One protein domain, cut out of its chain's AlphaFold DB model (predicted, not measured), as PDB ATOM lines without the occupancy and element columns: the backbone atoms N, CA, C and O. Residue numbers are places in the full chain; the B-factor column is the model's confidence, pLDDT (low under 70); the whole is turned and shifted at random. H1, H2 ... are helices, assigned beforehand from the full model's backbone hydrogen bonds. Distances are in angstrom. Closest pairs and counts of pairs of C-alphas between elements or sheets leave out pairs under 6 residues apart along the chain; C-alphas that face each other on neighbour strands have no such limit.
ATOM      1  N   ASN A 295     -45.309 437.974 -37.919       57.22
ATOM      2  CA  ASN A 295     -44.443 436.797 -37.785       57.22
ATOM      3  C   ASN A 295     -44.250 436.032 -39.108       57.22
ATOM      4  O   ASN A 295     -43.192 435.449 -39.292       57.22
ATOM      5  N   VAL A 296     -45.214 436.078 -40.038       57.12
ATOM      6  CA  VAL A 296     -45.084 435.484 -41.383       57.12
ATOM      7  C   VAL A 296     -44.051 436.258 -42.202       57.12
ATOM      8  O   VAL A 296     -43.185 435.660 -42.829       57.12
ATOM      9  N   VAL A 297     -44.075 437.595 -42.131       55.44
ATOM     10  CA  VAL A 297     -43.094 438.456 -42.820       55.44
ATOM     11  C   VAL A 297     -41.686 438.253 -42.252       55.44
ATOM     12  O   VAL A 297     -40.720 438.188 -43.003       55.44
ATOM     13  N   LYS A 298     -41.566 438.099 -40.927       56.97
ATOM     14  CA  LYS A 298     -40.286 437.862 -40.233       56.97
ATOM     15  C   LYS A 298     -39.670 436.476 -40.483       56.97
ATOM     16  O   LYS A 298     -38.516 436.282 -40.123       56.97
ATOM     17  N   GLN A 299     -40.411 435.529 -41.064       59.81
ATOM     18  CA  GLN A 299     -39.956 434.158 -41.363       59.81
ATOM     19  C   GLN A 299     -39.573 433.952 -42.847       59.81
ATOM     20  O   GLN A 299     -39.403 432.823 -43.298       59.81
ATOM     21  N   LEU A 300     -39.434 435.044 -43.607       56.16
ATOM     22  CA  LEU A 300     -38.961 435.085 -44.995       56.16
ATOM     23  C   LEU A 300     -37.625 435.865 -45.018       56.16
ATOM     24  O   LEU A 300     -37.658 437.075 -45.253       56.16
ATOM     25  N   PRO A 301     -36.455 435.264 -44.709       52.69
ATOM     26  CA  PRO A 301     -35.934 434.061 -45.371       52.69
ATOM     27  C   PRO A 301     -35.791 432.843 -44.421       52.69
ATOM     28  O   PRO A 301     -36.069 432.948 -43.232       52.69
ATOM     29  N   GLU A 302     -35.350 431.661 -44.870       53.22
ATOM     30  CA  GLU A 302     -34.731 431.315 -46.166       53.22
ATOM     31  C   GLU A 302     -35.278 430.003 -46.757       53.22
ATOM     32  O   GLU A 302     -35.870 429.188 -46.053       53.22
ATOM     33  N   GLY A 303     -35.056 429.795 -48.060       49.06
ATOM     34  CA  GLY A 303     -35.458 428.595 -48.779       49.06
ATOM     35  C   GLY A 303     -36.955 428.548 -49.093       49.06
ATOM     36  O   GLY A 303     -37.793 428.290 -48.236       49.06
ATOM     37  N   VAL A 304     -37.282 428.616 -50.385       53.22
ATOM     38  CA  VAL A 304     -38.621 428.413 -50.996       53.22
ATOM     39  C   VAL A 304     -39.176 426.972 -50.769       53.22
ATOM     40  O   VAL A 304     -40.154 426.542 -51.367       53.22
ATOM     41  N   LYS A 305     -38.573 426.203 -49.850       49.16
ATOM     42  CA  LYS A 305     -38.853 424.798 -49.510       49.16
ATOM     43  C   LYS A 305     -40.094 424.586 -48.626       49.16
ATOM     44  O   LYS A 305     -40.491 423.444 -48.426       49.16
ATOM     45  N   LEU A 306     -40.695 425.655 -48.099       48.59
ATOM     46  CA  LEU A 306     -41.881 425.613 -47.227       48.59
ATOM     47  C   LEU A 306     -43.206 425.908 -47.953       48.59
ATOM     48  O   LEU A 306     -44.258 425.933 -47.322       48.59
ATOM     49  N   ILE A 307     -43.182 426.080 -49.280       55.06
ATOM     50  CA  ILE A 307     -44.365 426.353 -50.119       55.06
ATOM     51  C   ILE A 307     -45.117 425.036 -50.423       55.06
ATOM     52  O   ILE A 307     -45.331 424.647 -51.569       55.06
ATOM     53  N   SER A 308     -45.475 424.303 -49.363       51.50
ATOM     54  CA  SER A 308     -46.092 422.976 -49.424       51.50
ATOM     55  C   SER A 308     -47.331 422.888 -48.520       51.50
ATOM     56  O   SER A 308     -47.196 423.116 -47.318       51.50
ATOM     57  N   PRO A 309     -48.513 422.500 -49.038       64.81
ATOM     58  CA  PRO A 309     -48.934 422.499 -50.438       64.81
ATOM     59  C   PRO A 309     -49.643 423.819 -50.781       64.81
ATOM     60  O   PRO A 309     -50.740 424.083 -50.291       64.81
ATOM     61  N   VAL A 310     -49.055 424.639 -51.656       78.56
ATOM     62  CA  VAL A 310     -49.785 425.781 -52.227       78.56
ATOM     63  C   VAL A 310     -50.739 425.306 -53.316       78.56
ATOM     64  O   VAL A 310     -50.322 424.711 -54.311       78.56
ATOM     65  N   SER A 311     -52.023 425.599 -53.114       82.12
ATOM     66  CA  SER A 311     -53.127 425.185 -53.980       82.12
ATOM     67  C   SER A 311     -53.494 426.196 -55.069       82.12
ATOM     68  O   SER A 311     -54.345 425.875 -55.888       82.12
ATOM     69  N   GLY A 312     -52.887 427.386 -55.098       89.56
ATOM     70  CA  GLY A 312     -53.225 428.437 -56.063       89.56
ATOM     71  C   GLY A 312     -52.693 429.824 -55.686       89.56
ATOM     72  O   GLY A 312     -52.034 429.994 -54.656       89.56
ATOM     73  N   TYR A 313     -53.042 430.828 -56.493       91.44
ATOM     74  CA  TYR A 313     -52.742 432.252 -56.292       91.44
ATOM     75  C   TYR A 313     -53.229 432.738 -54.921       91.44
ATOM     76  O   TYR A 313     -52.555 433.540 -54.280       91.44
ATOM     77  N   ALA A 314     -54.343 432.197 -54.416       86.62
ATOM     78  CA  ALA A 314     -54.885 432.498 -53.086       86.62
ATOM     79  C   ALA A 314     -53.921 432.207 -51.913       86.62
ATOM     80  O   ALA A 314     -54.124 432.731 -50.820       86.62
ATOM     81  N   SER A 315     -52.869 431.403 -52.117       86.75
ATOM     82  CA  SER A 315     -51.828 431.175 -51.099       86.75
ATOM     83  C   SER A 315     -50.721 432.238 -51.097       86.75
ATOM     84  O   SER A 315     -49.888 432.245 -50.189       86.75
ATOM     85  N   PHE A 316     -50.698 433.122 -52.098       87.94
ATOM     86  CA  PHE A 316     -49.791 434.259 -52.179       87.94
ATOM     87  C   PHE A 316     -50.569 435.543 -51.894       87.94
ATOM     88  O   PHE A 316     -51.382 435.989 -52.709       87.94
ATOM     89  N   ASP A 317     -50.335 436.156 -50.730       85.19
ATOM     90  CA  ASP A 317     -50.996 437.424 -50.422       85.19
ATOM     91  C   ASP A 317     -50.474 438.541 -51.341       85.19
ATOM     92  O   ASP A 317     -49.275 438.833 -51.401       85.19
ATOM     93  N   LYS A 318     -51.408 439.173 -52.057       85.00
ATOM     94  CA  LYS A 318     -51.134 440.210 -53.057       85.00
ATOM     95  C   LYS A 318     -50.471 441.449 -52.451       85.00
ATOM     96  O   LYS A 318     -49.562 442.005 -53.065       85.00
ATOM     97  N   PHE A 319     -50.847 441.840 -51.232       82.38
ATOM     98  CA  PHE A 319     -50.276 442.997 -50.540       82.38
ATOM     99  C   PHE A 319     -48.815 442.747 -50.127       82.38
ATOM    100  O   PHE A 319     -48.000 443.673 -50.203       82.38
ATOM    101  N   VAL A 320     -48.469 441.509 -49.746       83.50
ATOM    102  CA  VAL A 320     -47.074 441.084 -49.525       83.50
ATOM    103  C   VAL A 320     -46.304 441.054 -50.833       83.50
ATOM    104  O   VAL A 320     -45.225 441.640 -50.893       83.50
ATOM    105  N   MET A 321     -46.838 440.412 -51.878       88.06
ATOM    106  CA  MET A 321     -46.146 440.321 -53.167       88.06
ATOM    107  C   MET A 321     -45.799 441.702 -53.727       88.06
ATOM    108  O   MET A 321     -44.667 441.880 -54.147       88.06
ATOM    109  N   GLN A 322     -46.698 442.692 -53.643       86.06
ATOM    110  CA  GLN A 322     -46.466 444.084 -54.077       86.06
ATOM    111  C   GLN A 322     -45.234 444.777 -53.454       86.06
ATOM    112  O   GLN A 322     -44.722 445.739 -54.031       86.06
ATOM    113  N   ARG A 323     -44.806 444.345 -52.258       83.25
ATOM    114  CA  ARG A 323     -43.803 445.028 -51.411       83.25
ATOM    115  C   ARG A 323     -42.579 444.172 -51.094       83.25
ATOM    116  O   ARG A 323     -41.539 444.696 -50.705       83.25
ATOM    117  N   ASN A 324     -42.684 442.854 -51.235       84.31
ATOM    118  CA  ASN A 324     -41.628 441.901 -50.924       84.31
ATOM    119  C   ASN A 324     -41.207 441.179 -52.210       84.31
ATOM    120  O   ASN A 324     -41.733 440.121 -52.557       84.31
ATOM    121  N   ARG A 325     -40.218 441.755 -52.906       88.19
ATOM    122  CA  ARG A 325     -39.655 441.206 -54.148       88.19
ATOM    123  C   ARG A 325     -39.211 439.733 -54.014       88.19
ATOM    124  O   ARG A 325     -39.558 438.954 -54.897       88.19
ATOM    125  N   PRO A 326     -38.525 439.286 -52.936       87.62
ATOM    126  CA  PRO A 326     -38.266 437.858 -52.710       87.62
ATOM    127  C   PRO A 326     -39.521 436.970 -52.684       87.62
ATOM    128  O   PRO A 326     -39.502 435.870 -53.233       87.62
ATOM    129  N   TYR A 327     -40.620 437.437 -52.084       85.69
ATOM    130  CA  TYR A 327     -41.893 436.709 -52.055       85.69
ATOM    131  C   TYR A 327     -42.560 436.659 -53.440       85.69
ATOM    132  O   TYR A 327     -43.070 435.612 -53.833       85.69
ATOM    133  N   PHE A 328     -42.472 437.737 -54.227       90.94
ATOM    134  CA  PHE A 328     -42.908 437.726 -55.628       90.94
ATOM    135  C   PHE A 328     -42.054 436.795 -56.511       90.94
ATOM    136  O   PHE A 328     -42.592 436.041 -57.317       90.94
ATOM    137  N   ILE A 329     -40.733 436.732 -56.305       90.00
ATOM    138  CA  ILE A 329     -39.864 435.746 -56.977       90.00
ATOM    139  C   ILE A 329     -40.279 434.310 -56.614       90.00
ATOM    140  O   ILE A 329     -40.302 433.439 -57.483       90.00
ATOM    141  N   ALA A 330     -40.647 434.052 -55.355       88.06
ATOM    142  CA  ALA A 330     -41.157 432.747 -54.939       88.06
ATOM    143  C   ALA A 330     -42.494 432.392 -55.621       88.06
ATOM    144  O   ALA A 330     -42.673 431.242 -56.028       88.06
ATOM    145  N   PHE A 331     -43.383 433.375 -55.818       92.00
ATOM    146  CA  PHE A 331     -44.572 433.232 -56.662       92.00
ATOM    147  C   PHE A 331     -44.195 432.867 -58.106       92.00
ATOM    148  O   PHE A 331     -44.644 431.832 -58.586       92.00
ATOM    149  N   LEU A 332     -43.309 433.616 -58.775       93.56
ATOM    150  CA  LEU A 332     -42.895 433.321 -60.159       93.56
ATOM    151  C   LEU A 332     -42.291 431.915 -60.319       93.56
ATOM    152  O   LEU A 332     -42.573 431.221 -61.299       93.56
ATOM    153  N   LEU A 333     -41.479 431.466 -59.357       92.06
ATOM    154  CA  LEU A 333     -40.915 430.112 -59.346       92.06
ATOM    155  C   LEU A 333     -42.002 429.036 -59.214       92.06
ATOM    156  O   LEU A 333     -41.967 428.039 -59.940       92.06
ATOM    157  N   TRP A 334     -42.982 429.242 -58.328       92.75
ATOM    158  CA  TRP A 334     -44.136 428.350 -58.210       92.75
ATOM    159  C   TRP A 334     -44.984 428.362 -59.489       92.75
ATOM    160  O   TRP A 334     -45.295 427.289 -60.005       92.75
ATOM    161  N   THR A 335     -45.285 429.533 -60.058       93.81
ATOM    162  CA  THR A 335     -46.139 429.665 -61.248       93.81
ATOM    163  C   THR A 335     -45.512 428.990 -62.463       93.81
ATOM    164  O   THR A 335     -46.196 428.253 -63.165       93.81
ATOM    165  N   ARG A 336     -44.191 429.104 -62.667       93.81
ATOM    166  CA  ARG A 336     -43.471 428.367 -63.728       93.81
ATOM    167  C   ARG A 336     -43.631 426.844 -63.593       93.81
ATOM    168  O   ARG A 336     -43.865 426.160 -64.590       93.81
ATOM    169  N   ASN A 337     -43.573 426.308 -62.371       92.88
ATOM    170  CA  ASN A 337     -43.816 424.886 -62.113       92.88
ATOM    171  C   ASN A 337     -45.302 424.497 -62.267       92.88
ATOM    172  O   ASN A 337     -45.615 423.430 -62.800       92.88
ATOM    173  N   ALA A 338     -46.221 425.367 -61.846       93.94
ATOM    174  CA  ALA A 338     -47.662 425.166 -61.959       93.94
ATOM    175  C   ALA A 338     -48.127 425.158 -63.429       93.94
ATOM    176  O   ALA A 338     -48.850 424.243 -63.823       93.94
ATOM    177  N   ILE A 339     -47.628 426.092 -64.253       95.75
ATOM    178  CA  ILE A 339     -47.795 426.120 -65.717       95.75
ATOM    179  C   ILE A 339     -47.287 424.811 -66.327       95.75
ATOM    180  O   ILE A 339     -48.016 424.156 -67.068       95.75
ATOM    181  N   SER A 340     -46.053 424.404 -66.006       95.56
ATOM    182  CA  SER A 340     -45.457 423.169 -66.537       95.56
ATOM    183  C   SER A 340     -46.303 421.935 -66.194       95.56
ATOM    184  O   SER A 340     -46.594 421.111 -67.062       95.56
ATOM    185  N   THR A 341     -46.794 421.856 -64.953       95.25
ATOM    186  CA  THR A 341     -47.693 420.786 -64.494       95.25
ATOM    187  C   THR A 341     -48.997 420.777 -65.299       95.25
ATOM    188  O   THR A 341     -49.329 419.755 -65.903       95.25
ATOM    189  N   ALA A 342     -49.687 421.920 -65.399       95.88
ATOM    190  CA  ALA A 342     -50.945 422.057 -66.139       95.88
ATOM    191  C   ALA A 342     -50.793 421.700 -67.632       95.88
ATOM    192  O   ALA A 342     -51.606 420.962 -68.191       95.88
ATOM    193  N   LEU A 343     -49.712 422.164 -68.271       95.94
ATOM    194  CA  LEU A 343     -49.410 421.883 -69.678       95.94
ATOM    195  C   LEU A 343     -48.936 420.440 -69.926       95.94
ATOM    196  O   LEU A 343     -49.092 419.945 -71.041       95.94
ATOM    197  N   SER A 344     -48.397 419.746 -68.917       96.94
ATOM    198  CA  SER A 344     -48.045 418.319 -69.019       96.94
ATOM    199  C   SER A 344     -49.272 417.397 -69.022       96.94
ATOM    200  O   SER A 344     -49.244 416.325 -69.631       96.94
ATOM    201  N   SER A 345     -50.366 417.831 -68.382       96.62
ATOM    202  CA  SER A 345     -51.607 417.064 -68.206       96.62
ATOM    203  C   SER A 345     -52.832 417.785 -68.801       96.62
ATOM    204  O   SER A 345     -53.834 417.973 -68.106       96.62
ATOM    205  N   PRO A 346     -52.796 418.190 -70.088       96.56
ATOM    206  CA  PRO A 346     -53.844 419.006 -70.681       96.56
ATOM    207  C   PRO A 346     -55.143 418.211 -70.827       96.56
ATOM    208  O   PRO A 346     -55.139 417.013 -71.131       96.56
TER     209      PRO A 346
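AT A GLANCE: This is residues 295 to 346 of the 677 residues of an uncharacterized protein of Fistulina hepatica ATCC 64428 (UniProt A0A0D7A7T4). A long loop, residues 295 to 317, bows past the first part of one long helix, H2, and leads through the short helix H1 into it, making a corner. H2 makes the longest axis, and residues 339 to 346, of which 339 to 344 belong to H2, stick out. The 52 printed residues hold H1, then H2, with no named strand; the class is all helix, with under half of the residues, 24, in named elements. The whole is elongated, 38 by 20 by 15 A, and only just compact, close to loose, with a radius of gyration of the C-alphas of 11.8 A.

HOW THE PARTS SIT: Look at H1, residues 318 to 321, and H2, residues 325 to 344: they only just touch, only at the corner by their tight link, with 3 pairs of C-alphas within 8 A. H2 touches H1 with residues 327 to 328 alone; the closest C-alphas, of Met 321 and Phe 328, are 4.8 A apart. In H2 every O i to N i+4 pair is within hydrogen-bond range; H1 is too short for such a pair.

IN THESE COORDINATES: Find C-alpha 318 at (-51.134, 440.210, -53.057), where H1 begins. H2 runs 28.6 A to C-alpha 344 at (-48.045, 418.319, -69.019).

THE WHOLE: The C-alphas of Asn 295 and Pro 346, the two farthest apart, are 38.6 A apart. The printed part has no cut, and the model's pLDDT is under 70 at residues 295 to 309.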